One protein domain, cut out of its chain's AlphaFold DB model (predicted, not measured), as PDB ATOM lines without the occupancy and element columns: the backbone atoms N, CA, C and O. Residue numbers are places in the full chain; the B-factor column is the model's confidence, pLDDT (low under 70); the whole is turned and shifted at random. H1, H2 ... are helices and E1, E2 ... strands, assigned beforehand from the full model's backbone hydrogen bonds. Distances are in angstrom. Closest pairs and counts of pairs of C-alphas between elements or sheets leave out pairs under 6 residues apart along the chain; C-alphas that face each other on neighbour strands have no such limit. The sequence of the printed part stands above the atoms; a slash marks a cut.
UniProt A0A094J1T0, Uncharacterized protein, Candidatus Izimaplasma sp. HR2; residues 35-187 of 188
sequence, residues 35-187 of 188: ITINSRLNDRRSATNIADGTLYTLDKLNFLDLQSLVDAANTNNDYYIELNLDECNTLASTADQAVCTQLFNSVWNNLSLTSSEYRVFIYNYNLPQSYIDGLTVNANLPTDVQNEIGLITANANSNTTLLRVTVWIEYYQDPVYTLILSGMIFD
ATOM      1  N   ILE A  35     147.719 102.036 151.955       91.56
ATOM      2  CA  ILE A  35     146.777 103.137 151.711       91.56
ATOM      3  C   ILE A  35     145.802 102.769 150.587       91.56
ATOM      4  O   ILE A  35     144.598 102.953 150.752       91.56
ATOM      5  N   THR A  36     146.288 102.202 149.476       89.94
ATOM      6  CA  THR A  36     145.414 101.817 148.357       89.94
ATOM      7  C   THR A  36     144.461 100.688 148.734       89.94
ATOM      8  O   THR A  36     143.280 100.762 148.403       89.94
ATOM      9  N   ILE A  37     144.922  99.676 149.477       89.88
ATOM     10  CA  ILE A  37     144.054  98.603 149.986       89.88
ATOM     11  C   ILE A  37     142.987  99.169 150.924       89.88
ATOM     12  O   ILE A  37     141.820  98.810 150.801       89.88
ATOM     13  N   ASN A  38     143.361 100.064 151.840       90.81
ATOM     14  CA  ASN A  38     142.408 100.654 152.775       90.81
ATOM     15  C   ASN A  38     141.344 101.495 152.052       90.81
ATOM     16  O   ASN A  38     140.159 101.339 152.334       90.81
ATOM     17  N   SER A  39     141.746 102.313 151.070       89.81
ATOM     18  CA  SER A  39     140.800 103.054 150.223       89.81
ATOM     19  C   SER A  39     139.806 102.105 149.557       89.81
ATOM     20  O   SER A  39     138.606 102.258 149.733       89.81
ATOM     21  N   ARG A  40     140.299 101.041 148.907       89.31
ATOM     22  CA  ARG A  40     139.447 100.043 148.239       89.31
ATOM     23  C   ARG A  40     138.475  99.354 149.194       89.31
ATOM     24  O   ARG A  40     137.342  99.075 148.819       89.31
ATOM     25  N   LEU A  41     138.901  99.051 150.421       90.12
ATOM     26  CA  LEU A  41     138.025  98.458 151.434       90.12
ATOM     27  C   LEU A  41     136.951  99.442 151.909       90.12
ATOM     28  O   LEU A  41     135.818  99.028 152.157       90.12
ATOM     29  N   ASN A  42     137.294 100.725 152.024       91.56
ATOM     30  CA  ASN A  42     136.337 101.772 152.353       91.56
ATOM     31  C   ASN A  42     135.303 101.959 151.233       91.56
ATOM     32  O   ASN A  42     134.107 101.991 151.517       91.56
ATOM     33  N   ASP A  43     135.744 101.986 149.974       91.31
ATOM     34  CA  ASP A  43     134.866 102.113 148.806       91.31
ATOM     35  C   ASP A  43     133.941 100.896 148.685       91.31
ATOM     36  O   ASP A  43     132.727 101.051 148.562       91.31
ATOM     37  N   ARG A  44     134.473  99.678 148.875       92.50
ATOM     38  CA  ARG A  44     133.669  98.444 148.914       92.50
ATOM     39  C   ARG A  44     132.606  98.479 150.010       92.50
ATOM     40  O   ARG A  44     131.476  98.041 149.795       92.50
ATOM     41  N   ARG A  45     132.955  98.975 151.202       92.25
ATOM     42  CA  ARG A  45     132.006  99.112 152.315       92.25
ATOM     43  C   ARG A  45     130.900 100.111 151.978       92.25
ATOM     44  O   ARG A  45     129.741  99.830 152.263       92.25
ATOM     45  N   SER A  46     131.245 101.243 151.371       92.00
ATOM     46  CA  SER A  46     130.268 102.239 150.925       92.00
ATOM     47  C   SER A  46     129.345 101.668 149.848       92.00
ATOM     48  O   SER A  46     128.136 101.778 149.997       92.00
ATOM     49  N   ALA A  47     129.887 100.970 148.846       92.19
ATOM     50  CA  ALA A  47     129.100 100.289 147.818       92.19
ATOM     51  C   ALA A  47     128.147  99.237 148.405       92.19
ATOM     52  O   ALA A  47     126.999  99.153 147.986       92.19
ATOM     53  N   THR A  48     128.585  98.482 149.420       93.06
ATOM     54  CA  THR A  48     127.722  97.499 150.105       93.06
ATOM     55  C   THR A  48     126.557  98.184 150.813       93.06
ATOM     56  O   THR A  48     125.413  97.793 150.623       93.06
ATOM     57  N   ASN A  49     126.829  99.254 151.564       91.56
ATOM     58  CA  ASN A  49     125.775 100.018 152.233       91.56
ATOM     59  C   ASN A  49     124.803 100.667 151.236       91.56
ATOM     60  O   ASN A  49     123.607 100.723 151.514       91.56
ATOM     61  N   ILE A  50     125.312 101.163 150.099       92.19
ATOM     62  CA  ILE A  50     124.472 101.680 149.012       92.19
ATOM     63  C   ILE A  50     123.575 100.554 148.511       92.19
ATOM     64  O   ILE A  50     122.367 100.720 148.572       92.19
ATOM     65  N   ALA A  51     124.135  99.406 148.116       92.50
ATOM     66  CA  ALA A  51     123.372  98.283 147.573       92.50
ATOM     67  C   ALA A  51     122.303  97.742 148.538       92.50
ATOM     68  O   ALA A  51     121.174  97.483 148.122       92.50
ATOM     69  N   ASP A  52     122.616  97.622 149.830       91.62
ATOM     70  CA  ASP A  52     121.632  97.244 150.852       91.62
ATOM     71  C   ASP A  52     120.514  98.297 150.960       91.62
ATOM     72  O   ASP A  52     119.324  97.968 151.000       91.62
ATOM     73  N   GLY A  53     120.882  99.583 150.959       90.75
ATOM     74  CA  GLY A  53     119.937 100.700 150.954       90.75
ATOM     75  C   GLY A  53     119.066 100.744 149.697       90.75
ATOM     76  O   GLY A  53     117.878 101.055 149.786       90.75
ATOM     77  N   THR A  54     119.622 100.379 148.542       92.19
ATOM     78  CA  THR A  54     118.921 100.224 147.264       92.19
ATOM     79  C   THR A  54     117.834  99.178 147.368       92.19
ATOM     80  O   THR A  54     116.687  99.481 147.061       92.19
ATOM     81  N   LEU A  55     118.162  97.973 147.843       91.38
ATOM     82  CA  LEU A  55     117.177  96.904 147.988       91.38
ATOM     83  C   LEU A  55     116.038  97.316 148.924       91.38
ATOM     84  O   LEU A  55     114.873  97.138 148.583       91.38
ATOM     85  N   TYR A  56     116.368  97.938 150.060       90.00
ATOM     86  CA  TYR A  56     115.359  98.431 150.998       90.00
ATOM     87  C   TYR A  56     114.485  99.548 150.409       90.00
ATOM     88  O   TYR A  56     113.299  99.638 150.714       90.00
ATOM     89  N   THR A  57     115.056 100.420 149.581       89.25
ATOM     90  CA  THR A  57     114.319 101.532 148.963       89.25
ATOM     91  C   THR A  57     113.424 101.047 147.827       89.25
ATOM     92  O   THR A  57     112.297 101.518 147.700       89.25
ATOM     93  N   LEU A  58     113.891 100.086 147.024       88.62
ATOM     94  CA  LEU A  58     113.110  99.494 145.936       88.62
ATOM     95  C   LEU A  58     111.897  98.720 146.455       88.62
ATOM     96  O   LEU A  58     110.845  98.772 145.832       88.62
ATOM     97  N   ASP A  59     112.015  98.097 147.628       86.75
ATOM     98  CA  ASP A  59     110.893  97.487 148.353       86.75
ATOM     99  C   ASP A  59     109.791  98.498 148.733       86.75
ATOM    100  O   ASP A  59     108.666  98.122 149.044       86.75
ATOM    101  N   LYS A  60     110.088  99.804 148.714       86.56
ATOM    102  CA  LYS A  60     109.104 100.872 148.960       86.56
ATOM    103  C   LYS A  60     108.519 101.476 147.692       86.56
ATOM    104  O   LYS A  60     107.610 102.298 147.805       86.56
ATOM    105  N   LEU A  61     109.022 101.103 146.517       88.31
ATOM    106  CA  LEU A  61     108.411 101.500 145.253       88.31
ATOM    107  C   LEU A  61     107.146 100.682 144.994       88.31
ATOM    108  O   LEU A  61     106.957  99.595 145.538       88.31
ATOM    109  N   ASN A  62     106.271 101.203 144.137       88.56
ATOM    110  CA  ASN A  62     105.058 100.491 143.772       88.56
ATOM    111  C   ASN A  62     105.384  99.224 142.962       88.56
ATOM    112  O   ASN A  62     105.829  99.302 141.815       88.56
ATOM    113  N   PHE A  63     105.109  98.053 143.544       90.44
ATOM    114  CA  PHE A  63     105.356  96.761 142.903       90.44
ATOM    115  C   PHE A  63     104.627  96.616 141.563       90.44
ATOM    116  O   PHE A  63     105.213  96.118 140.605       90.44
ATOM    117  N   LEU A  64     103.378  97.085 141.460       89.38
ATOM    118  CA  LEU A  64     102.580  96.954 140.236       89.38
ATOM    119  C   LEU A  64     103.168  97.756 139.069       89.38
ATOM    120  O   LEU A  64     103.051  97.339 137.918       89.38
ATOM    121  N   ASP A  65     103.817  98.886 139.358       89.94
ATOM    122  CA  ASP A  65     104.505  99.691 138.343       89.94
ATOM    123  C   ASP A  65     105.738  98.944 137.817       89.94
ATOM    124  O   ASP A  65     105.876  98.707 136.616       89.94
ATOM    125  N   LEU A  66     106.576  98.445 138.733       90.50
ATOM    126  CA  LEU A  66     107.748  97.636 138.388       90.50
ATOM    127  C   LEU A  66     107.365  96.361 137.626       90.50
ATOM    128  O   LEU A  66     107.993  96.031 136.623       90.50
ATOM    129  N   GLN A  67     106.313  95.668 138.063       91.81
ATOM    130  CA  GLN A  67     105.792  94.478 137.393       91.81
ATOM    131  C   GLN A  67     105.331  94.808 135.972       91.81
ATOM    132  O   GLN A  67     105.725  94.120 135.030       91.81
ATOM    133  N   SER A  68     104.561  95.884 135.789       91.38
ATOM    134  CA  SER A  68     104.095  96.296 134.462       91.38
ATOM    135  C   SER A  68     105.252  96.633 133.518       91.38
ATOM    136  O   SER A  68     105.166  96.346 132.322       91.38
ATOM    137  N   LEU A  69     106.327  97.243 134.028       92.19
ATOM    138  CA  LEU A  69     107.521  97.553 133.242       92.19
ATOM    139  C   LEU A  69     108.279  96.280 132.837       92.19
ATOM    140  O   LEU A  69     108.666  96.139 131.675       92.19
ATOM    141  N   VAL A  70     108.437  95.325 133.757       92.25
ATOM    142  CA  VAL A  70     109.074  94.032 133.459       92.25
ATOM    143  C   VAL A  70     108.239  93.215 132.469       92.25
ATOM    144  O   VAL A  70     108.788  92.634 131.534       92.25
ATOM    145  N   ASP A  71     106.911  93.211 132.592       91.31
ATOM    146  CA  ASP A  71     106.020  92.523 131.650       91.31
ATOM    147  C   ASP A  71     106.072  93.138 130.239       91.31
ATOM    148  O   ASP A  71     106.068  92.418 129.230       91.31
ATOM    149  N   ALA A  72     106.202  94.465 130.144       92.06
ATOM    150  CA  ALA A  72     106.439  95.145 128.874       92.06
ATOM    151  C   ALA A  72     107.798  94.752 128.264       92.06
ATOM    152  O   ALA A  72     107.864  94.421 127.077       92.06
ATOM    153  N   ALA A  73     108.864  94.701 129.070       91.50
ATOM    154  CA  ALA A  73     110.192  94.264 128.630       91.50
ATOM    155  C   ALA A  73     110.205  92.797 128.166       91.50
ATOM    156  O   ALA A  73     110.827  92.461 127.154       91.50
ATOM    157  N   ASN A  74     109.464  91.919 128.847       90.25
ATOM    158  CA  ASN A  74     109.284  90.526 128.436       90.25
ATOM    159  C   ASN A  74     108.598  90.421 127.066       90.25
ATOM    160  O   ASN A  74     108.987  89.598 126.240       90.25
ATOM    161  N   THR A  75     107.612  91.281 126.799       89.69
ATOM    162  CA  THR A  75     106.909  91.330 125.505       89.69
ATOM    163  C   THR A  75     107.825  91.809 124.369       89.69
ATOM    164  O   THR A  75     107.690  91.355 123.232       89.69
ATOM    165  N   ASN A  76     108.794  92.677 124.678       89.75
ATOM    166  CA  ASN A  76     109.782  93.189 123.721       89.75
ATOM    167  C   ASN A  76     110.994  92.261 123.511       89.75
ATOM    168  O   ASN A  76     111.793  92.508 122.609       89.75
ATOM    169  N   ASN A  77     111.085  91.149 124.251       87.50
ATOM    170  CA  ASN A  77     112.233  90.231 124.299       87.50
ATOM    171  C   ASN A  77     113.506  90.820 124.937       87.50
ATOM    172  O   ASN A  77     114.601  90.323 124.676       87.50
ATOM    173  N   ASP A  78     113.364  91.844 125.782       88.75
ATOM    174  CA  ASP A  78     114.474  92.394 126.569       88.75
ATOM    175  C   ASP A  78     114.664  91.614 127.883       88.75
ATOM    176  O   ASP A  78     115.791  91.370 128.297       88.75
ATOM    177  N   TYR A  79     113.567  91.139 128.490       91.06
ATOM    178  CA  TYR A  79     113.504  90.291 129.701       91.06
ATOM    179  C   TYR A  79     114.018  90.895 131.020       91.06
ATOM    180  O   TYR A  79     114.014  90.215 132.048       91.06
ATOM    181  N   TYR A  80     114.441  92.155 131.020       92.88
ATOM    182  CA  TYR A  80     114.779  92.915 132.219       92.88
ATOM    183  C   TYR A  80     114.427  94.385 132.020       92.88
ATOM    184  O   TYR A  80     114.277  94.857 130.892       92.88
ATOM    185  N   ILE A  81     114.347  95.106 133.127       94.12
ATOM    186  CA  ILE A  81     114.418  96.563 133.142       94.12
ATOM    187  C   ILE A  81     115.680  96.985 133.876       94.12
ATOM    188  O   ILE A  81     116.141  96.302 134.797       94.12
ATOM    189  N   GLU A  82     116.234  98.108 133.456       94.19
ATOM    190  CA  GLU A  82     117.333  98.763 134.135       94.19
ATOM    191  C   GLU A  82     116.812 100.028 134.818       94.19
ATOM    192  O   GLU A  82     115.948 100.731 134.297       94.19
ATOM    193  N   LEU A  83     117.296 100.259 136.035       93.69
ATOM    194  CA  LEU A  83     117.181 101.527 136.723       93.69
ATOM    195  C   LEU A  83     118.593 102.026 137.010       93.69
ATOM    196  O   LEU A  83     119.403 101.346 137.648       93.69
ATOM    197  N   ASN A  84     118.860 103.237 136.559       93.12
ATOM    198  CA  ASN A  84     120.049 104.015 136.859       93.12
ATOM    199  C   ASN A  84     119.635 105.491 137.017       93.12
ATOM    200  O   ASN A  84     118.449 105.831 136.952       93.12
ATOM    201  N   LEU A  85     120.607 106.382 137.227       90.12
ATOM    202  CA  LEU A  85     120.340 107.813 137.417       90.12
ATOM    203  C   LEU A  85     119.554 108.454 136.252       90.12
ATOM    204  O   LEU A  85     118.762 109.365 136.487       90.12
ATOM    205  N   ASP A  86     119.755 107.979 135.023       91.75
ATOM    206  CA  ASP A  86     119.144 108.532 133.811       91.75
ATOM    207  C   ASP A  86     117.771 107.893 133.503       91.75
ATOM    208  O   ASP A  86     116.916 108.503 132.855       91.75
ATOM    209  N   GLU A  87     117.527 106.684 134.013       90.19
ATOM    210  CA  GLU A  87     116.356 105.853 133.706       90.19
ATOM    211  C   GLU A  87     115.238 105.927 134.753       90.19
ATOM    212  O   GLU A  87     114.165 105.361 134.548       90.19
ATOM    213  N   CYS A  88     115.410 106.686 135.839       89.19
ATOM    214  CA  CYS A  88     114.370 106.841 136.864       89.19
ATOM    215  C   CYS A  88     113.033 107.384 136.334       89.19
ATOM    216  O   CYS A  88     111.997 107.128 136.939       89.19
ATOM    217  N   ASN A  89     113.031 108.096 135.201       89.00
ATOM    218  CA  ASN A  89     111.821 108.639 134.568       89.00
ATOM    219  C   ASN A  89     110.919 107.569 133.923       89.00
ATOM    220  O   ASN A  89     109.840 107.902 133.437       89.00
ATOM    221  N   THR A  90     111.363 106.309 133.879       87.44
ATOM    222  CA  THR A  90     110.578 105.176 133.364       87.44
ATOM    223  C   THR A  90     109.445 104.759 134.303       87.44
ATOM    224  O   THR A  90     108.464 104.182 133.842       87.44
ATOM    225  N   LEU A  91     109.547 105.098 135.593       87.69
ATOM    226  CA  LEU A  91     108.518 104.843 136.602       87.69
ATOM    227  C   LEU A  91     107.288 105.731 136.360       87.69
ATOM    228  O   LEU A  91     107.419 106.908 136.019       87.69
ATOM    229  N   ALA A  92     106.081 105.206 136.562       85.75
ATOM    230  CA  ALA A  92     104.833 105.912 136.276       85.75
ATOM    231  C   ALA A  92     104.514 107.025 137.292       85.75
ATOM    232  O   ALA A  92     103.895 108.036 136.946       85.75
ATOM    233  N   SER A  93     104.916 106.852 138.554       88.06
ATOM    234  CA  SER A  93     104.638 107.791 139.647       88.06
ATOM    235  C   SER A  93     105.759 108.816 139.816       88.06
ATOM    236  O   SER A  93     106.917 108.459 140.005       88.06
ATOM    237  N   THR A  94     105.423 110.109 139.864       88.69
ATOM    238  CA  THR A  94     106.409 111.174 140.133       88.69
ATOM    239  C   THR A  94     107.045 111.065 141.522       88.69
ATOM    240  O   THR A  94     108.172 111.521 141.716       88.69
ATOM    241  N   ALA A  95     106.354 110.450 142.487       88.06
ATOM    242  CA  ALA A  95     106.925 110.158 143.799       88.06
ATOM    243  C   ALA A  95     108.000 109.064 143.699       88.06
ATOM    244  O   ALA A  95     109.077 109.216 144.273       88.06
ATOM    245  N   ASP A  96     107.750 108.026 142.901       89.12
ATOM    246  CA  ASP A  96     108.676 106.906 142.709       89.12
ATOM    247  C   ASP A  96     109.900 107.353 141.898       89.12
ATOM    248  O   ASP A  96     111.032 107.045 142.264       89.12
ATOM    249  N   GLN A  97     109.697 108.201 140.881       91.12
ATOM    250  CA  GLN A  97     110.780 108.874 140.153       91.12
ATOM    251  C   GLN A  97     111.671 109.701 141.092       91.12
ATOM    252  O   GLN A  97     112.898 109.668 140.977       91.12
ATOM    253  N   ALA A  98     111.073 110.435 142.038       90.62
ATOM    254  CA  ALA A  98     111.816 111.241 143.004       90.62
ATOM    255  C   ALA A  98     112.624 110.369 143.978       90.62
ATOM    256  O   ALA A  98     113.790 110.671 144.232       90.62
ATOM    257  N   VAL A  99     112.039 109.276 144.482       90.88
ATOM    258  CA  VAL A  99     112.729 108.307 145.350       90.88
ATOM    259  C   VAL A  99     113.874 107.623 144.598       90.88
ATOM    260  O   VAL A  99     114.996 107.595 145.102       90.88
ATOM    261  N   CYS A 100     113.632 107.158 143.372       90.81
ATOM    262  CA  CYS A 100     114.654 106.582 142.497       90.81
ATOM    263  C   CYS A 100     115.803 107.575 142.262       90.81
ATOM    264  O   CYS A 100     116.970 107.258 142.482       90.81
ATOM    265  N   THR A 101     115.488 108.823 141.914       90.88
ATOM    266  CA  THR A 101     116.511 109.847 141.656       90.88
ATOM    267  C   THR A 101     117.325 110.163 142.914       90.88
ATOM    268  O   THR A 101     118.538 110.352 142.834       90.88
ATOM    269  N   GLN A 102     116.693 110.217 144.091       89.56
ATOM    270  CA  GLN A 102     117.402 110.413 145.363       89.56
ATOM    271  C   GLN A 102     118.317 109.237 145.704       89.56
ATOM    272  O   GLN A 102     119.411 109.453 146.228       89.56
ATOM    273  N   LEU A 103     117.893 108.014 145.387       91.12
ATOM    274  CA  LEU A 103     118.672 106.804 145.603       91.12
ATOM    275  C   LEU A 103     119.977 106.822 144.792       91.12
ATOM    276  O   LEU A 103     121.056 106.667 145.369       91.12
ATOM    277  N   PHE A 104     119.899 107.092 143.485       91.00
ATOM    278  CA  PHE A 104     121.079 107.139 142.610       91.00
ATOM    279  C   PHE A 104     121.966 108.373 142.828       91.00
ATOM    280  O   PHE A 104     123.166 108.305 142.588       91.00
ATOM    281  N   ASN A 105     121.424 109.478 143.355       89.25
ATOM    282  CA  ASN A 105     122.219 110.651 143.752       89.25
ATOM    283  C   ASN A 105     122.846 110.539 145.154       89.25
ATOM    284  O   ASN A 105     123.476 111.492 145.624       89.25
ATOM    285  N   SER A 106     122.646 109.428 145.866       84.44
ATOM    286  CA  SER A 106     123.159 109.291 147.227       84.44
ATOM    287  C   SER A 106     124.693 109.248 147.252       84.44
ATOM    288  O   SER A 106     125.337 108.553 146.471       84.44
ATOM    289  N   VAL A 107     125.292 110.007 148.176       81.62
ATOM    290  CA  VAL A 107     126.748 110.055 148.378       81.62
ATOM    291  C   VAL A 107     127.079 109.427 149.723       81.62
ATOM    292  O   VAL A 107     126.635 109.912 150.766       81.62
ATOM    293  N   TRP A 108     127.902 108.380 149.714       79.19
ATOM    294  CA  TRP A 108     128.312 107.663 150.924       79.19
ATOM    295  C   TRP A 108     129.824 107.700 151.092       79.19
ATOM    296  O   TRP A 108     130.562 107.193 150.258       79.19
ATOM    297  N   ASN A 109     130.304 108.290 152.192       78.94
ATOM    298  CA  ASN A 109     131.739 108.428 152.490       78.94
ATOM    299  C   ASN A 109     132.566 108.988 151.313       78.94
ATOM    300  O   ASN A 109     133.656 108.492 151.038       78.94
ATOM    301  N   ASN A 110     132.054 110.025 150.639       80.44
ATOM    302  CA  ASN A 110     132.639 110.647 149.438       80.44
ATOM    303  C   ASN A 110     132.693 109.755 148.185       80.44
ATOM    304  O   ASN A 110     133.313 110.151 147.202       80.44
ATOM    305  N   LEU A 111     132.032 108.596 148.191       85.25
ATOM    306  CA  LEU A 111     131.772 107.825 146.983       85.25
ATOM    307  C   LEU A 111     130.503 108.371 146.322       85.25
ATOM    308  O   LEU A 111     129.420 108.315 146.909       85.25
ATOM    309  N   SER A 112     130.661 108.913 145.119       86.38
ATOM    310  CA  SER A 112     129.575 109.276 144.209       86.38
ATOM    311  C   SER A 112     129.698 108.414 142.963       86.38
ATOM    312  O   SER A 112     130.788 108.343 142.397       86.38
ATOM    313  N   LEU A 113     128.602 107.792 142.549       89.25
ATOM    314  CA  LEU A 113     128.573 106.869 141.421       89.25
ATOM    315  C   LEU A 113     127.797 107.503 140.266       89.25
ATOM    316  O   LEU A 113     126.804 108.199 140.476       89.25
ATOM    317  N   THR A 114     128.269 107.276 139.050       90.62
ATOM    318  CA  THR A 114     127.592 107.686 137.813       90.62
ATOM    319  C   THR A 114     126.559 106.644 137.369       90.62
ATOM    320  O   THR A 114     126.534 105.525 137.884       90.62
ATOM    321  N   SER A 115     125.721 106.973 136.375       89.06
ATOM    322  CA  SER A 115     124.755 106.020 135.796       89.06
ATOM    323  C   SER A 115     125.416 104.772 135.207       89.06
ATOM    324  O   SER A 115     124.819 103.702 135.229       89.06
ATOM    325  N   SER A 116     126.664 104.871 134.740       90.75
ATOM    326  CA  SER A 116     127.425 103.716 134.254       90.75
ATOM    327  C   SER A 116     128.030 102.853 135.357       90.75
ATOM    328  O   SER A 116     128.391 101.720 135.068       90.75
ATOM    329  N   GLU A 117     128.174 103.370 136.580       92.38
ATOM    330  CA  GLU A 117     128.833 102.684 137.702       92.38
ATOM    331  C   GLU A 117     127.834 102.106 138.703       92.38
ATOM    332  O   GLU A 117     128.176 101.178 139.426       92.38
ATOM    333  N   TYR A 118     126.612 102.635 138.760       93.94
ATOM    334  CA  TYR A 118     125.561 102.161 139.654       93.94
ATOM    335  C   TYR A 118     124.285 101.875 138.868       93.94
ATOM    336  O   TYR A 118     123.557 102.785 138.469       93.94
ATOM    337  N   ARG A 119     124.027 100.581 138.659       94.81
ATOM    338  CA  ARG A 119     122.932 100.073 137.830       94.81
ATOM    339  C   ARG A 119     122.156  99.015 138.597       94.81
ATOM    340  O   ARG A 119     122.730  98.192 139.313       94.81
ATOM    341  N   VAL A 120     120.840  99.031 138.458       95.31
ATOM    342  CA  VAL A 120     119.943  98.050 139.064       95.31
ATOM    343  C   VAL A 120     119.186  97.350 137.954       95.31
ATOM    344  O   VAL A 120     118.525  97.995 137.153       95.31
ATOM    345  N   PHE A 121     119.239  96.026 137.944       95.31
ATOM    346  CA  PHE A 121     118.532  95.197 136.978       95.31
ATOM    347  C   PHE A 121     117.385  94.475 137.669       95.31
ATOM    348  O   PHE A 121     117.592  93.817 138.691       95.31
ATOM    349  N   ILE A 122     116.180  94.581 137.119       94.19
ATOM    350  CA  ILE A 122     114.980  93.939 137.661       94.19
ATOM    351  C   ILE A 122     114.393  93.020 136.597       94.19
ATOM    352  O   ILE A 122     114.245  93.407 135.440       94.19
ATOM    353  N   TYR A 123     114.081  91.789 136.981       93.19
ATOM    354  CA  TYR A 123     113.539  90.763 136.092       93.19
ATOM    355  C   TYR A 123     112.738  89.735 136.893       93.19
ATOM    356  O   TYR A 123     112.813  89.685 138.123       93.19
ATOM    357  N   ASN A 124     111.952  88.897 136.218       91.31
ATOM    358  CA  ASN A 124     111.126  87.900 136.902       91.31
ATOM    359  C   ASN A 124     111.993  86.893 137.668       91.31
ATOM    360  O   ASN A 124     113.017  86.427 137.171       91.31
ATOM    361  N   TYR A 125     111.573  86.514 138.877       89.56
ATOM    362  CA  TYR A 125     112.370  85.626 139.729       89.56
ATOM    363  C   TYR A 125     112.578  84.238 139.117       89.56
ATOM    364  O   TYR A 125     113.663  83.664 139.216       89.56
ATOM    365  N   ASN A 126     111.528  83.708 138.488       87.44
ATOM    366  CA  ASN A 126     111.607  82.495 137.690       87.44
ATOM    367  C   ASN A 126     111.779  82.884 136.222       87.44
ATOM    368  O   ASN A 126     110.937  83.590 135.659       87.44
ATOM    369  N   LEU A 127     112.835  82.368 135.601       88.56
ATOM    370  CA  LEU A 127     113.133  82.591 134.193       88.56
ATOM    371  C   LEU A 127     113.087  81.256 133.431       88.56
ATOM    372  O   LEU A 127     113.719  80.285 133.862       88.56
ATOM    373  N   PRO A 128     112.370  81.187 132.296       89.69
ATOM    374  CA  PRO A 128     112.539  80.120 131.321       89.69
ATOM    375  C   PRO A 128     113.970  80.091 130.783       89.69
ATOM    376  O   PRO A 128     114.624  81.130 130.691       89.69
ATOM    377  N   GLN A 129     114.433  78.916 130.342       90.56
ATOM    378  CA  GLN A 129     115.785  78.766 129.788       90.56
ATOM    379  C   GLN A 129     116.046  79.748 128.636       90.56
ATOM    380  O   GLN A 129     117.106  80.355 128.583       90.56
ATOM    381  N   SER A 130     115.051  79.996 127.779       89.62
ATOM    382  CA  SER A 130     115.164  80.951 126.672       89.62
ATOM    383  C   SER A 130     115.448  82.389 127.117       89.62
ATOM    384  O   SER A 130     116.104  83.126 126.389       89.62
ATOM    385  N   TYR A 131     114.954  82.802 128.289       90.50
ATOM    386  CA  TYR A 131     115.197  84.152 128.812       90.50
ATOM    387  C   TYR A 131     116.607  84.234 129.392       90.50
ATOM    388  O   TYR A 131     117.320  85.193 129.127       90.50
ATOM    389  N   ILE A 132     117.036  83.193 130.115       91.44
ATOM    390  CA  ILE A 132     118.406  83.078 130.635       91.44
ATOM    391  C   ILE A 132     119.413  83.112 129.479       91.44
ATOM    392  O   ILE A 132     120.367  83.886 129.518       91.44
ATOM    393  N   ASP A 133     119.176  82.336 128.423       91.06
ATOM    394  CA  ASP A 133     120.031  82.312 127.236       91.06
ATOM    395  C   ASP A 133     120.101  83.694 126.560       91.06
ATOM    396  O   ASP A 133     121.173  84.115 126.140       91.06
ATOM    397  N   GLY A 134     118.983  84.431 126.490       89.56
ATOM    398  CA  GLY A 134     118.949  85.794 125.948       89.56
ATOM    399  C   GLY A 134     119.693  86.820 126.811       89.56
ATOM    400  O   GLY A 134     120.434  87.651 126.287       89.56
ATOM    401  N   LEU A 135     119.539  86.746 128.134       91.38
ATOM    402  CA  LEU A 135     120.183  87.657 129.084       91.38
ATOM    403  C   LEU A 135     121.694  87.408 129.188       91.38
ATOM    404  O   LEU A 135     122.474  88.355 129.227       91.38
ATOM    405  N   THR A 136     122.131  86.149 129.175       92.81
ATOM    406  CA  THR A 136     123.556  85.782 129.294       92.81
ATOM    407  C   THR A 136     124.401  86.161 128.075       92.81
ATOM    408  O   THR A 136     125.623  86.194 128.178       92.81
ATOM    409  N   VAL A 137     123.781  86.486 126.938       91.56
ATOM    410  CA  VAL A 137     124.479  86.972 125.733       91.56
ATOM    411  C   VAL A 137     124.255  88.466 125.471       91.56
ATOM    412  O   VAL A 137     124.725  88.992 124.460       91.56
ATOM    413  N   ASN A 138     123.532  89.165 126.354       90.50
ATOM    414  CA  ASN A 138     123.163  90.562 126.155       90.50
ATOM    415  C   ASN A 138     124.335  91.505 126.463       90.50
ATOM    416  O   ASN A 138     124.709  91.696 127.618       90.50
ATOM    417  N   ALA A 139     124.865  92.162 125.428       89.06
ATOM    418  CA  ALA A 139     126.005  93.073 125.539       89.06
ATOM    419  C   ALA A 139     125.760  94.315 126.421       89.06
ATOM    420  O   ALA A 139     126.727  94.946 126.842       89.06
ATOM    421  N   ASN A 140     124.503  94.670 126.706       90.12
ATOM    422  CA  ASN A 140     124.173  95.805 127.574       90.12
ATOM    423  C   ASN A 140     124.312  95.458 129.066       90.12
ATOM    424  O   ASN A 140     124.484  96.357 129.893       90.12
ATOM    425  N   LEU A 141     124.269  94.169 129.421       92.38
ATOM    426  CA  LEU A 141     124.458  93.711 130.793       92.38
ATOM    427  C   LEU A 141     125.953  93.552 131.108       92.38
ATOM    428  O   LEU A 141     126.681  92.979 130.294       92.38
ATOM    429  N   PRO A 142     126.426  93.989 132.289       93.19
ATOM    430  CA  PRO A 142     127.782  93.695 132.738       93.19
ATOM    431  C   PRO A 142     128.034  92.184 132.807       93.19
ATOM    432  O   PRO A 142     127.163  91.428 133.240       93.19
ATOM    433  N   THR A 143     129.244  91.742 132.454       91.88
ATOM    434  CA  THR A 143     129.628  90.317 132.471       91.88
ATOM    435  C   THR A 143     129.375  89.660 133.828       91.88
ATOM    436  O   THR A 143     128.936  88.516 133.891       91.88
ATOM    437  N   ASP A 144     129.603  90.385 134.925       91.50
ATOM    438  CA  ASP A 144     129.355  89.869 136.273       91.50
ATOM    439  C   ASP A 144     127.861  89.568 136.500       91.50
ATOM    440  O   ASP A 144     127.515  88.543 137.083       91.50
ATOM    441  N   VAL A 145     126.965  90.412 135.976       92.88
ATOM    442  CA  VAL A 145     125.508  90.212 136.061       92.88
ATOM    443  C   VAL A 145     125.066  89.058 135.164       92.88
ATOM    444  O   VAL A 145     124.251  88.237 135.581       92.88
ATOM    445  N   GLN A 146     125.635  88.940 133.959       93.50
ATOM    446  CA  GLN A 146     125.390  87.792 133.077       93.50
ATOM    447  C   GLN A 146     125.774  86.474 133.763       93.50
ATOM    448  O   GLN A 146     125.014  85.508 133.706       93.50
ATOM    449  N   ASN A 147     126.922  86.439 134.448       92.44
ATOM    450  CA  ASN A 147     127.373  85.264 135.190       92.44
ATOM    451  C   ASN A 147     126.392  84.893 136.310       92.44
ATOM    452  O   ASN A 147     126.033  83.725 136.430       92.44
ATOM    453  N   GLU A 148     125.912  85.869 137.085       91.25
ATOM    454  CA  GLU A 148     124.907  85.644 138.136       91.25
ATOM    455  C   GLU A 148     123.575  85.128 137.572       91.25
ATOM    456  O   GLU A 148     122.985  84.193 138.119       91.25
ATOM    457  N   ILE A 149     123.121  85.668 136.437       91.00
ATOM    458  CA  ILE A 149     121.920  85.179 135.743       91.00
ATOM    459  C   ILE A 149     122.131  83.746 135.232       91.00
ATOM    460  O   ILE A 149     121.228  82.915 135.334       91.00
ATOM    461  N   GLY A 150     123.330  83.418 134.746       89.38
ATOM    462  CA  GLY A 150     123.687  82.071 134.298       89.38
ATOM    463  C   GLY A 150     123.667  81.008 135.406       89.38
ATOM    464  O   GLY A 150     123.562  79.819 135.108       89.38
ATOM    465  N   LEU A 151     123.723  81.410 136.682       89.81
ATOM    466  CA  LEU A 151     123.599  80.504 137.833       89.81
ATOM    467  C   LEU A 151     122.136  80.195 138.203       89.81
ATOM    468  O   LEU A 151     121.879  79.336 139.052       89.81
ATOM    469  N   ILE A 152     121.164  80.876 137.592       88.62
ATOM    470  CA  ILE A 152     119.741  80.686 137.879       88.62
ATOM    471  C   ILE A 152     119.273  79.347 137.310       88.62
ATOM    472  O   ILE A 152     119.441  79.043 136.134       88.62
ATOM    473  N   THR A 153     118.625  78.535 138.149       86.88
ATOM    474  CA  THR A 153     117.968  77.312 137.675       86.88
ATOM    475  C   THR A 153     116.703  77.678 136.908       86.88
ATOM    476  O   THR A 153     115.790  78.286 137.470       86.88
ATOM    477  N   ALA A 154     116.643  77.286 135.635       86.50
ATOM    478  CA  ALA A 154     115.501  77.564 134.780       86.50
ATOM    479  C   ALA A 154     114.207  76.949 135.327       86.50
ATOM    480  O   ALA A 154     114.176  75.812 135.806       86.50
ATOM    481  N   ASN A 155     113.115  77.694 135.189       84.69
ATOM    482  CA  ASN A 155     111.776  77.235 135.525       84.69
ATOM    483  C   ASN A 155     110.839  77.511 134.346       84.69
ATOM    484  O   ASN A 155     110.876  78.585 133.752       84.69
ATOM    485  N   ALA A 156     110.001  76.531 134.004       73.19
ATOM    486  CA  ALA A 156     109.099  76.612 132.858       73.19
ATOM    487  C   ALA A 156     108.070  77.748 132.981       73.19
ATOM    488  O   ALA A 156     107.635  78.278 131.962       73.19
ATOM    489  N   ASN A 157     107.705  78.137 134.208       70.19
ATOM    490  CA  ASN A 157     106.751  79.212 134.452       70.19
ATOM    491  C   ASN A 157     107.473  80.426 135.029       70.19
ATOM    492  O   ASN A 157     107.991  80.372 136.150       70.19
ATOM    493  N   SER A 158     107.460  81.530 134.284       65.81
ATOM    494  CA  SER A 158     107.870  82.813 134.836       65.81
ATOM    495  C   SER A 158     106.843  83.256 135.875       65.81
ATOM    496  O   SER A 158     105.650  83.311 135.587       65.81
ATOM    497  N   ASN A 159     107.295  83.485 137.108       67.94
ATOM    498  CA  ASN A 159     106.431  84.000 138.156       67.94
ATOM    499  C   ASN A 159     106.443  85.521 138.058       67.94
ATOM    500  O   ASN A 159     107.486  86.128 138.289       67.94
ATOM    501  N   THR A 160     105.303  86.111 137.717       73.00
ATOM    502  CA  THR A 160     105.155  87.562 137.596       73.00
ATOM    503  C   THR A 160     104.948  88.232 138.952       73.00
ATOM    504  O   THR A 160     105.219  89.417 139.082       73.00
ATOM    505  N   THR A 161     104.524  87.505 139.994       82.00
ATOM    506  CA  THR A 161     104.274  88.076 141.335       82.00
ATOM    507  C   THR A 161     105.524  88.173 142.205       82.00
ATOM    508  O   THR A 161     105.452  88.610 143.353       82.00
ATOM    509  N   LEU A 162     106.674  87.747 141.678       88.25
ATOM    510  CA  LEU A 162     107.948  87.798 142.374       88.25
ATOM    511  C   LEU A 162     109.036  88.288 141.423       88.25
ATOM    512  O   LEU A 162     109.384  87.607 140.454       88.25
ATOM    513  N   LEU A 163     109.600  89.445 141.742       91.44
ATOM    514  CA  LEU A 163     110.674  90.061 140.980       91.44
ATOM    515  C   LEU A 163     112.006  89.818 141.683       91.44
ATOM    516  O   LEU A 163     112.112  89.862 142.911       91.44
ATOM    517  N   ARG A 164     113.041  89.556 140.891       92.31
ATOM    518  CA  ARG A 164     114.426  89.565 141.340       92.31
ATOM    519  C   ARG A 164     115.034  90.913 141.001       92.31
ATOM    520  O   ARG A 164     114.891  91.402 139.885       92.31
ATOM    521  N   VAL A 165     115.754  91.470 141.962       93.88
ATOM    522  CA  VAL A 165     116.500  92.715 141.807       93.88
ATOM    523  C   VAL A 165     117.973  92.396 141.948       93.88
ATOM    524  O   VAL A 165     118.374  91.780 142.929       93.88
ATOM    525  N   THR A 166     118.780  92.796 140.977       94.88
ATOM    526  CA  THR A 166     120.238  92.668 141.000       94.88
ATOM    527  C   THR A 166     120.839  94.059 140.971       94.88
ATOM    528  O   THR A 166     120.750  94.763 139.969       94.88
ATOM    529  N   VAL A 167     121.441  94.464 142.078       95.25
ATOM    530  CA  VAL A 167     122.188  95.710 142.190       95.25
ATOM    531  C   VAL A 167     123.626  95.439 141.776       95.25
ATOM    532  O   VAL A 167     124.271  94.552 142.336       95.25
ATOM    533  N   TRP A 168     124.127  96.203 140.813       96.12
ATOM    534  CA  TRP A 168     125.507  96.150 140.352       96.12
ATOM    535  C   TRP A 168     126.161  97.515 140.564       96.12
ATOM    536  O   TRP A 168     125.634  98.547 140.140       96.12
ATOM    537  N   ILE A 169     127.297  97.512 141.259       94.56
ATOM    538  CA  ILE A 169     128.072  98.717 141.550       94.56
ATOM    539  C   ILE A 169     129.537  98.486 141.187       94.56
ATOM    540  O   ILE A 169     130.203  97.652 141.798       94.56
ATOM    541  N   GLU A 170     130.066  99.270 140.257       93.88
ATOM    542  CA  GLU A 170     131.502  99.420 140.034       93.88
ATOM    543  C   GLU A 170     132.048 100.481 140.994       93.88
ATOM    544  O   GLU A 170     131.798 101.673 140.841       93.88
ATOM    545  N   TYR A 171     132.772 100.053 142.031       91.31
ATOM    546  CA  TYR A 171     133.221 100.953 143.102       91.31
ATOM    547  C   TYR A 171     134.685 101.381 142.971       91.31
ATOM    548  O   TYR A 171     135.173 102.169 143.781       91.31
ATOM    549  N   TYR A 172     135.423 100.832 142.002       86.69
ATOM    550  CA  TYR A 172     136.832 101.146 141.790       86.69
ATOM    551  C   TYR A 172     137.252 100.814 140.356       86.69
ATOM    552  O   TYR A 172     136.934  99.730 139.882       86.69
ATOM    553  N   GLN A 173     137.999 101.705 139.697       80.31
ATOM    554  CA  GLN A 173     138.256 101.623 138.250       80.31
ATOM    555  C   GLN A 173     139.631 101.029 137.859       80.31
ATOM    556  O   GLN A 173     139.791 100.565 136.733       80.31
ATOM    557  N   ASP A 174     140.643 101.016 138.747       78.94
ATOM    558  CA  ASP A 174     142.007 100.558 138.383       78.94
ATOM    559  C   ASP A 174     142.737  99.743 139.482       78.94
ATOM    560  O   ASP A 174     143.461 100.299 140.323       78.94
ATOM    561  N   PRO A 175     142.597  98.401 139.504       81.81
ATOM    562  CA  PRO A 175     141.834  97.580 138.560       81.81
ATOM    563  C   PRO A 175     140.332  97.638 138.854       81.81
ATOM    564  O   PRO A 175     139.948  97.920 139.988       81.81
ATOM    565  N   VAL A 176     139.502  97.327 137.858       86.06
ATOM    566  CA  VAL A 176     138.041  97.313 138.012       86.06
ATOM    567  C   VAL A 176     137.632  96.361 139.139       86.06
ATOM    568  O   VAL A 176     137.981  95.177 139.119       86.06
ATOM    569  N   TYR A 177     136.902  96.881 140.126       90.12
ATOM    570  CA  TYR A 177     136.245  96.086 141.153       90.12
ATOM    571  C   TYR A 177     134.757  96.408 141.206       90.12
ATOM    572  O   TYR A 177     134.351  97.566 141.334       90.12
ATOM    573  N   THR A 178     133.965  95.346 141.179       93.44
ATOM    574  CA  THR A 178     132.510  95.400 141.182       93.44
ATOM    575  C   THR A 178     131.942  94.721 142.424       93.44
ATOM    576  O   THR A 178     132.580  93.891 143.079       93.44
ATOM    577  N   LEU A 179     130.728  95.116 142.776       93.62
ATOM    578  CA  LEU A 179     129.894  94.502 143.790       93.62
ATOM    579  C   LEU A 179     128.573  94.119 143.130       93.62
ATOM    580  O   LEU A 179     127.945  94.959 142.488       93.62
ATOM    581  N   ILE A 180     128.142  92.877 143.342       93.62
ATOM    582  CA  ILE A 180     126.782  92.447 143.030       93.62
ATOM    583  C   ILE A 180     126.069  92.081 144.317       93.62
ATOM    584  O   ILE A 180     126.605  91.349 145.153       93.62
ATOM    585  N   LEU A 181     124.844  92.573 144.446       93.69
ATOM    586  CA  LEU A 181     123.922  92.167 145.485       93.69
ATOM    587  C   LEU A 181     122.558  91.882 144.863       93.69
ATOM    588  O   LEU A 181     121.989  92.732 144.182       93.69
ATOM    589  N   SER A 182     122.026  90.693 145.124       91.19
ATOM    590  CA  SER A 182     120.728  90.270 144.606       91.19
ATOM    591  C   SER A 182     119.710  90.151 145.733       91.19
ATOM    592  O   SER A 182     119.997  89.584 146.786       91.19
ATOM    593  N   GLY A 183     118.508  90.656 145.486       90.38
ATOM    594  CA  GLY A 183     117.356  90.579 146.373       90.38
ATOM    595  C   GLY A 183     116.098  90.140 145.631       90.38
ATOM    596  O   GLY A 183     116.108  89.877 144.425       90.38
ATOM    597  N   MET A 184     114.999  90.055 146.369       90.31
ATOM    598  CA  MET A 184     113.681  89.714 145.844       90.31
ATOM    599  C   MET A 184     112.650  90.707 146.371       90.31
ATOM    600  O   MET A 184     112.739  91.110 147.528       90.31
ATOM    601  N   ILE A 185     111.691  91.070 145.527       89.56
ATOM    602  CA  ILE A 185     110.554  91.930 145.870       89.56
ATOM    603  C   ILE A 185     109.285  91.188 145.457       89.56
ATOM    604  O   ILE A 185     109.237  90.592 144.376       89.56
ATOM    605  N   PHE A 186     108.279  91.191 146.324       85.88
ATOM    606  CA  PHE A 186     106.984  90.560 146.094       85.88
ATOM    607  C   PHE A 186     105.856  91.560 146.356       85.88
ATOM    608  O   PHE A 186     106.063  92.565 147.027       85.88
ATOM    609  N   ASP A 187     104.682  91.266 145.807       77.69
ATOM    610  CA  ASP A 187     103.446  92.006 146.076       77.69
ATOM    611  C   ASP A 187     103.001  91.749 147.531       77.69
ATOM    612  O   ASP A 187     102.672  90.604 147.866       77.69
TER     613      ASP A 187
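What this domain is: This is residues 35 to 187 of the 188 residues of an uncharacterized protein of Candidatus Izimaplasma sp. HR2 (UniProt A0A094J1T0). A strongly twisted sheet of four strands forms the middle of the domain: the long helix H1 lies along one face over the long strands E3 and E4, and the short helical hairpin H4 and H5 is on the opposite side, with H5 over E3. H2 crosses the sheet near the last residues of E2, and H3 only grazes the sheet with its residues 100 to 104. The printed part has 153 residues, with five named helices and four named strands in the order H1, H2, E1, H3, E2, H4, H5, E3, E4; the sheet runs E1, E2, E3, E4, all antiparallel, and the class is mixed, helices and strands. The whole is compact, with a radius of gyration of the C-alphas of 15.4 A, and spans 50 by 34 by 22 A.

Where its parts are: In the sheet, E1 is residues 81 to 83, and E2 is residues 118 to 124, 20.5 A from first to last C-alpha. E3, the longest strand by residues, is residues 162 to 173, 33.6 A long, with C-alpha 162 at (107.948, 87.798, 142.374). E4 is residues 176 to 186, 32.8 A long, and ends with C-alpha 186 at (106.984, 90.560, 146.094). H1, the longest helix, is residues 35 to 58, 34.4 A long, and begins with C-alpha 35 at (146.777, 103.137, 151.711). H2 is residues 63 to 76, 20.0 A long, and H3 is residues 94 to 104, 15.4 A long. H4 is residues 129 to 136, 10.5 A long, and H5 is residues 143 to 150, 10.3 A long.

How they stand to each other: E1 and E4 are the edge strands of the sheet. E3 and E4 form a hairpin, antiparallel at 163 degrees between their directions, with N 167 and O 181 at 2.8 A and N 181 and O 167 at 2.9 A, within hydrogen-bond range. E2 and E3 are antiparallel at 159 degrees, with N 121 and O 166 at 2.8 A. E1 and E2 are antiparallel at 151 degrees, with N 83 and O 120 at 2.8 A. H1 is on the sheet at a height of 8.4 A, over E3 and E4, and runs along the strands, at 16 degrees to E4 on the local plane; its closest C-alphas to E3 are those of Asp 43 and Tyr 171, 6.0 A apart. H5 is on the opposite face from H1, over E3 at a height of 9.7 A, and runs along the strands at 20 degrees to E3 on the local plane; the closest C-alphas of the two are those of Val 145 and Trp 168, 7.3 A apart. H4 is not on the sheet, but it touches H5 in a helical hairpin, at a shallow tilt of 10 degrees, opposite ways, with the C-alphas of Thr 136 and Gln 146 closest at 4.7 A. H2 is on the sheet at a height of 7.6 A, over E2, and runs across the strands at 78 degrees to E2 on the local plane; the closest C-alphas of H2 and E2 are those of Val 70 and Tyr 123, 6.1 A apart. H3 and H1 only just touch, with 3 pairs of C-alphas within 8 A, made by residues 54 to 57 of H1; the closest are Thr 54 and Leu 103 at 6.8 A. H2 and H3 are apart. In H1, H2, H3, H4 and H5 every O i to N i+4 pair is within hydrogen-bond range.

The domain as a whole: The two C-alphas farthest apart are those of Ile 35 and Ala 156, 49.8 A. The printed part has no cut. The links from H3 to E2, residues 105 to 117, and from H5 to E3, 11 residues, are long. The mean pLDDT of the printed part is 89.4, and residues 158 to 159 are under 70.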